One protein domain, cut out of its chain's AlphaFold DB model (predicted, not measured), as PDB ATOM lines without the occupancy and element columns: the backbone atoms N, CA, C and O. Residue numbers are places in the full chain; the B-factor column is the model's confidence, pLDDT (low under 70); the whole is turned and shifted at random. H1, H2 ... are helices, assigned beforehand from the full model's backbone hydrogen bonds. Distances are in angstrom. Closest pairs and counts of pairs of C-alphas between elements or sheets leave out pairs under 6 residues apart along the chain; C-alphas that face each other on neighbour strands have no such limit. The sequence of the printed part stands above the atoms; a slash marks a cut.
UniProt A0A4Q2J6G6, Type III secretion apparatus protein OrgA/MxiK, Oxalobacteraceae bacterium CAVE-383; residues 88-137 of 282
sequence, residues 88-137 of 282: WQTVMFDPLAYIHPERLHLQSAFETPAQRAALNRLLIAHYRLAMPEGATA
ATOM      1  N   TRP A  88      15.225 -50.561 -41.270       90.00
ATOM      2  CA  TRP A  88      14.111 -49.772 -40.752       90.00
ATOM      3  C   TRP A  88      13.810 -50.091 -39.285       90.00
ATOM      4  O   TRP A  88      13.770 -49.183 -38.459       90.00
ATOM      5  N   GLN A  89      13.646 -51.374 -38.952       89.88
ATOM      6  CA  GLN A  89      13.348 -51.802 -37.587       89.88
ATOM      7  C   GLN A  89      14.461 -51.398 -36.617       89.88
ATOM      8  O   GLN A  89      14.171 -50.863 -35.550       89.88
ATOM      9  N   THR A  90      15.726 -51.581 -37.005       91.50
ATOM     10  CA  THR A  90      16.861 -51.149 -36.181       91.50
ATOM     11  C   THR A  90      16.819 -49.644 -35.923       91.50
ATOM     12  O   THR A  90      16.913 -49.212 -34.781       91.50
ATOM     13  N   VAL A  91      16.622 -48.828 -36.963       93.56
ATOM     14  CA  VAL A  91      16.598 -47.364 -36.815       93.56
ATOM     15  C   VAL A  91      15.398 -46.896 -35.988       93.56
ATOM     16  O   VAL A  91      15.514 -45.963 -35.198       93.56
ATOM     17  N   MET A  92      14.236 -47.532 -36.137       92.44
ATOM     18  CA  MET A  92      13.018 -47.084 -35.461       92.44
ATOM     19  C   MET A  92      12.915 -47.548 -34.011       92.44
ATOM     20  O   MET A  92      12.461 -46.761 -33.178       92.44
ATOM     21  N   PHE A  93      13.333 -48.783 -33.718       92.06
ATOM     22  CA  PHE A  93      13.068 -49.461 -32.444       92.06
ATOM     23  C   PHE A  93      14.326 -49.811 -31.639       92.06
ATOM     24  O   PHE A  93      14.196 -50.198 -30.479       92.06
ATOM     25  N   ASP A  94      15.524 -49.674 -32.215       93.00
ATOM     26  CA  ASP A  94      16.789 -50.017 -31.559       93.00
ATOM     27  C   ASP A  94      17.795 -48.847 -31.556       93.00
ATOM     28  O   ASP A  94      18.874 -48.951 -32.149       93.00
ATOM     29  N   PRO A  95      17.472 -47.708 -30.902       94.81
ATOM     30  CA  PRO A  95      18.391 -46.576 -30.782       94.81
ATOM     31  C   PRO A  95      19.727 -46.936 -30.136       94.81
ATOM     32  O   PRO A  95      20.747 -46.351 -30.495       94.81
ATOM     33  N   LEU A  96      19.760 -47.933 -29.250       93.19
ATOM     34  CA  LEU A  96      20.998 -48.409 -28.642       93.19
ATOM     35  C   LEU A  96      21.990 -48.972 -29.674       93.19
ATOM     36  O   LEU A  96      23.183 -49.019 -29.406       93.19
ATOM     37  N   ALA A  97      21.538 -49.398 -30.861       92.12
ATOM     38  CA  ALA A  97      22.426 -49.886 -31.921       92.12
ATOM     39  C   ALA A  97      23.259 -48.790 -32.593       92.12
ATOM     40  O   ALA A  97      24.228 -49.111 -33.279       92.12
ATOM     41  N   TYR A  98      22.853 -47.525 -32.481       94.75
ATOM     42  CA  TYR A  98      23.469 -46.442 -33.246       94.75
ATOM     43  C   TYR A  98      23.722 -45.162 -32.446       94.75
ATOM     44  O   TYR A  98      24.366 -44.256 -32.971       94.75
ATOM     45  N   ILE A  99      23.212 -45.050 -31.216       95.06
ATOM     46  CA  ILE A  99      23.477 -43.892 -30.365       95.06
ATOM     47  C   ILE A  99      24.981 -43.747 -30.119       95.06
ATOM     48  O   ILE A  99      25.682 -44.724 -29.859       95.06
ATOM     49  N   HIS A 100      25.483 -42.521 -30.226       94.88
ATOM     50  CA  HIS A 100      26.886 -42.231 -29.972       94.88
ATOM     51  C   HIS A 100      27.249 -42.561 -28.513       94.88
ATOM     52  O   HIS A 100      26.501 -42.164 -27.614       94.88
ATOM     53  N   PRO A 101      28.391 -43.219 -28.242       91.25
ATOM     54  CA  PRO A 101      28.749 -43.680 -26.896       91.25
ATOM     55  C   PRO A 101      28.819 -42.546 -25.864       91.25
ATOM     56  O   PRO A 101      28.323 -42.693 -24.756       91.25
ATOM     57  N   GLU A 102      29.324 -41.369 -26.241       92.81
ATOM     58  CA  GLU A 102      29.375 -40.203 -25.337       92.81
ATOM     59  C   GLU A 102      27.992 -39.683 -24.901       92.81
ATOM     60  O   GLU A 102      27.890 -38.943 -23.924       92.81
ATOM     61  N   ARG A 103      26.912 -40.042 -25.611       92.81
ATOM     62  CA  ARG A 103      25.542 -39.677 -25.210       92.81
ATOM     63  C   ARG A 103      24.972 -40.617 -24.154       92.81
ATOM     64  O   ARG A 103      23.977 -40.271 -23.525       92.81
ATOM     65  N   LEU A 104      25.556 -41.803 -23.987       89.25
ATOM     66  CA  LEU A 104      25.019 -42.845 -23.129       89.25
ATOM     67  C   LEU A 104      26.151 -43.654 -22.485       89.25
ATOM     68  O   LEU A 104      26.667 -44.607 -23.059       89.25
ATOM     69  N   HIS A 105      26.481 -43.299 -21.246       84.94
ATOM     70  CA  HIS A 105      27.445 -44.037 -20.437       84.94
ATOM     71  C   HIS A 105      26.727 -45.164 -19.692       84.94
ATOM     72  O   HIS A 105      25.975 -44.918 -18.749       84.94
ATOM     73  N   LEU A 106      26.940 -46.403 -20.131       80.88
ATOM     74  CA  LEU A 106      26.386 -47.593 -19.489       80.88
ATOM     75  C   LEU A 106      27.494 -48.287 -18.700       80.88
ATOM     76  O   LEU A 106      28.502 -48.685 -19.272       80.88
ATOM     77  N   GLN A 107      27.305 -48.425 -17.388       68.94
ATOM     78  CA  GLN A 107      28.287 -49.055 -16.495       68.94
ATOM     79  C   GLN A 107      28.271 -50.591 -16.564       68.94
ATOM     80  O   GLN A 107      29.209 -51.237 -16.108       68.94
ATOM     81  N   SER A 108      27.227 -51.182 -17.148       64.69
ATOM     82  CA  SER A 108      27.050 -52.629 -17.274       64.69
ATOM     83  C   SER A 108      26.598 -52.996 -18.683       64.69
ATOM     84  O   SER A 108      25.740 -52.318 -19.260       64.69
ATOM     85  N   ALA A 109      27.121 -54.099 -19.218       64.31
ATOM     86  CA  ALA A 109      26.586 -54.697 -20.430       64.31
ATOM     87  C   ALA A 109      25.140 -55.145 -20.156       64.31
ATOM     88  O   ALA A 109      24.881 -55.973 -19.289       64.31
ATOM     89  N   PHE A 110      24.166 -54.560 -20.851       68.25
ATOM     90  CA  PHE A 110      22.795 -55.068 -20.842       68.25
ATOM     91  C   PHE A 110      22.763 -56.317 -21.722       68.25
ATOM     92  O   PHE A 110      22.509 -56.230 -22.923       68.25
ATOM     93  N   GLU A 111      23.107 -57.461 -21.134       69.44
ATOM     94  CA  GLU A 111      23.352 -58.702 -21.876       69.44
ATOM     95  C   GLU A 111      22.063 -59.376 -22.360       69.44
ATOM     96  O   GLU A 111      22.086 -60.136 -23.328       69.44
ATOM     97  N   THR A 112      20.911 -59.077 -21.744       87.25
ATOM     98  CA  THR A 112      19.648 -59.716 -22.138       87.25
ATOM     99  C   THR A 112      18.873 -58.904 -23.191       87.25
ATOM    100  O   THR A 112      18.764 -57.674 -23.091       87.25
ATOM    101  N   PRO A 113      18.218 -59.564 -24.170       88.38
ATOM    102  CA  PRO A 113      17.350 -58.890 -25.142       88.38
ATOM    103  C   PRO A 113      16.224 -58.068 -24.496       88.38
ATOM    104  O   PRO A 113      15.851 -57.011 -25.009       88.38
ATOM    105  N   ALA A 114      15.701 -58.519 -23.351       89.69
ATOM    106  CA  ALA A 114      14.654 -57.822 -22.607       89.69
ATOM    107  C   ALA A 114      15.154 -56.497 -22.008       89.69
ATOM    108  O   ALA A 114      14.479 -55.472 -22.132       89.69
ATOM    109  N   GLN A 115      16.355 -56.493 -21.421       90.19
ATOM    110  CA  GLN A 115      16.994 -55.276 -20.919       90.19
ATOM    111  C   GLN A 115      17.274 -54.282 -22.049       90.19
ATOM    112  O   GLN A 115      16.942 -53.102 -21.924       90.19
ATOM    113  N   ARG A 116      17.806 -54.756 -23.184       91.06
ATOM    114  CA  ARG A 116      18.013 -53.921 -24.376       91.06
ATOM    115  C   ARG A 116      16.705 -53.299 -24.863       91.06
ATOM    116  O   ARG A 116      16.659 -52.101 -25.129       91.06
ATOM    117  N   ALA A 117      15.627 -54.080 -24.935       91.06
ATOM    118  CA  ALA A 117      14.314 -53.578 -25.329       91.06
ATOM    119  C   ALA A 117      13.774 -52.519 -24.351       91.06
ATOM    120  O   ALA A 117      13.219 -51.511 -24.791       91.06
ATOM    121  N   ALA A 118      13.954 -52.712 -23.041       92.19
ATOM    122  CA  ALA A 118      13.573 -51.725 -22.031       92.19
ATOM    123  C   ALA A 118      14.369 -50.419 -22.189       92.19
ATOM    124  O   ALA A 118      13.774 -49.342 -22.235       92.19
ATOM    125  N   LEU A 119      15.688 -50.510 -22.367       92.50
ATOM    126  CA  LEU A 119      16.549 -49.347 -22.572       92.50
ATOM    127  C   LEU A 119      16.199 -48.597 -23.863       92.50
ATOM    128  O   LEU A 119      16.085 -47.376 -23.855       92.50
ATOM    129  N   ASN A 120      15.932 -49.312 -24.954       94.00
ATOM    130  CA  ASN A 120      15.477 -48.708 -26.202       94.00
ATOM    131  C   ASN A 120      14.172 -47.918 -26.038       94.00
ATOM    132  O   ASN A 120      14.059 -46.813 -26.567       94.00
ATOM    133  N   ARG A 121      13.206 -48.433 -25.265       94.25
ATOM    134  CA  ARG A 121      11.972 -47.695 -24.940       94.25
ATOM    135  C   ARG A 121      12.261 -46.442 -24.117       94.25
ATOM    136  O   ARG A 121      11.685 -45.395 -24.406       94.25
ATOM    137  N   LEU A 122      13.163 -46.530 -23.136       94.62
ATOM    138  CA  LEU A 122      13.587 -45.373 -22.341       94.62
ATOM    139  C   LEU A 122      14.258 -44.309 -23.213       94.62
ATOM    140  O   LEU A 122      13.928 -43.137 -23.079       94.62
ATOM    141  N   LEU A 123      15.131 -44.700 -24.146       94.69
ATOM    142  CA  LEU A 123      15.775 -43.779 -25.086       94.69
ATOM    143  C   LEU A 123      14.752 -43.108 -26.012       94.69
ATOM    144  O   LEU A 123      14.785 -41.890 -26.178       94.69
ATOM    145  N   ILE A 124      13.809 -43.875 -26.574       95.31
ATOM    146  CA  ILE A 124      12.720 -43.337 -27.404       95.31
ATOM    147  C   ILE A 124      11.909 -42.296 -26.623       95.31
ATOM    148  O   ILE A 124      11.642 -41.215 -27.148       95.31
ATOM    149  N   ALA A 125      11.565 -42.585 -25.365       95.19
ATOM    150  CA  ALA A 125      10.827 -41.663 -24.508       95.19
ATOM    151  C   ALA A 125      11.656 -40.423 -24.127       95.19
ATOM    152  O   ALA A 125      11.170 -39.298 -24.249       95.19
ATOM    153  N   HIS A 126      12.912 -40.615 -23.715       94.56
ATOM    154  CA  HIS A 126      13.820 -39.551 -23.284       94.56
ATOM    155  C   HIS A 126      14.067 -38.527 -24.397       94.56
ATOM    156  O   HIS A 126      13.888 -37.328 -24.189       94.56
ATOM    157  N   TYR A 127      14.384 -39.001 -25.605       93.81
ATOM    158  CA  TYR A 127      14.608 -38.151 -26.777       93.81
ATOM    159  C   TYR A 127      13.316 -37.760 -27.509       93.81
ATOM    160  O   TYR A 127      13.379 -37.082 -28.534       93.81
ATOM    161  N   ARG A 128      12.143 -38.168 -26.998       94.69
ATOM    162  CA  ARG A 128      10.819 -37.901 -27.589       94.69
ATOM    163  C   ARG A 128      10.759 -38.269 -29.076       94.69
ATOM    164  O   ARG A 128      10.216 -37.522 -29.892       94.69
ATOM    165  N   LEU A 129      11.346 -39.412 -29.429       93.69
ATOM    166  CA  LEU A 129      11.407 -39.873 -30.811       93.69
ATOM    167  C   LEU A 129      10.009 -40.279 -31.269       93.69
ATOM    168  O   LEU A 129       9.379 -41.160 -30.681       93.69
ATOM    169  N   ALA A 130       9.536 -39.662 -32.347       91.56
ATOM    170  CA  ALA A 130       8.281 -40.052 -32.959       91.56
ATOM    171  C   ALA A 130       8.377 -41.490 -33.489       91.56
ATOM    172  O   ALA A 130       9.415 -41.928 -34.013       91.56
ATOM    173  N   MET A 131       7.268 -42.210 -33.352       88.06
ATOM    174  CA  MET A 131       7.097 -43.571 -33.840       88.06
ATOM    175  C   MET A 131       6.157 -43.565 -35.048       88.06
ATOM    176  O   MET A 131       5.248 -42.734 -35.096       88.06
ATOM    177  N   PRO A 132       6.371 -44.450 -36.036       82.31
ATOM    178  CA  PRO A 132       5.490 -44.543 -37.194       82.31
ATOM    179  C   PRO A 132       4.054 -44.876 -36.765       82.31
ATOM    180  O   PRO A 132       3.833 -45.745 -35.916       82.31
ATOM    181  N   GLU A 133       3.079 -44.188 -37.365       71.00
ATOM    182  CA  GLU A 133       1.658 -44.469 -37.155       71.00
ATOM    183  C   GLU A 133       1.347 -45.919 -37.541       71.00
ATOM    184  O   GLU A 133       1.775 -46.412 -38.585       71.00
ATOM    185  N   GLY A 134       0.624 -46.625 -36.673       62.66
ATOM    186  CA  GLY A 134       0.262 -48.020 -36.903       62.66
ATOM    187  C   GLY A 134       1.341 -49.048 -36.565       62.66
ATOM    188  O   GLY A 134       1.073 -50.212 -36.807       62.66
ATOM    189  N   ALA A 135       2.498 -48.654 -36.007       53.59
ATOM    190  CA  ALA A 135       3.499 -49.477 -35.297       53.59
ATOM    191  C   ALA A 135       3.746 -50.920 -35.802       53.59
ATOM    192  O   ALA A 135       4.164 -51.787 -35.032       53.59
ATOM    193  N   THR A 136       3.514 -51.209 -37.081       56.75
ATOM    194  CA  THR A 136       3.828 -52.508 -37.649       56.75
ATOM    195  C   THR A 136       5.329 -52.560 -37.873       56.75
ATOM    196  O   THR A 136       5.966 -51.593 -38.290       56.75
ATOM    197  N   ALA A 137       5.921 -53.713 -37.577       58.03
ATOM    198  CA  ALA A 137       7.355 -53.925 -37.723       58.03
ATOM    199  C   ALA A 137       7.824 -53.858 -39.194       58.03
ATOM    200  O   ALA A 137       9.019 -53.933 -39.462       58.03
TER     201      ALA A 137
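What this domain is: This is residues 88 to 137 of the 282 residues of the protein "Type III secretion apparatus protein OrgA/MxiK" of Oxalobacteraceae bacterium CAVE-383 (UniProt A0A4Q2J6G6). A short helix, H1, points end-on at the middle of a longer one, H2, like a T, with a wide loop of residues 94 to 112 on one side and the tail, residues 127 to 137, on the other. The 50 printed residues have two named helices, H1 then H2, and no named strand; the class is all helix, though the helices hold 20 residues. The whole is only just compact, close to loose, with a radius of gyration of the C-alphas of 11.3 A, and elongated, 35 by 21 by 16 A.

Where its parts are: Find C-alpha 88 at (14.111, -49.772, -40.752); H1 runs from there to residue 93. H2, residues 113 to 126, covers 19.7 A and ends at C-alpha 126, (13.820, -39.551, -23.284).

How they stand to each other: H1 and H2 only just touch, with 3 pairs of C-alphas within 8 A, about perpendicular at 79 degrees. Look at the closest C-alphas, Phe 93 and Asn 120, 6.7 A apart; H2 touches with residues 120 to 124 alone. In both helices every O i to N i+4 pair is within hydrogen-bond range.

The domain as a whole: The farthest C-alphas, Gln 107 and Gly 134, are 34.7 A apart. The printed part has no cut; the link is long. Residues 107 to 111 and 134 to 137 have pLDDT under 70.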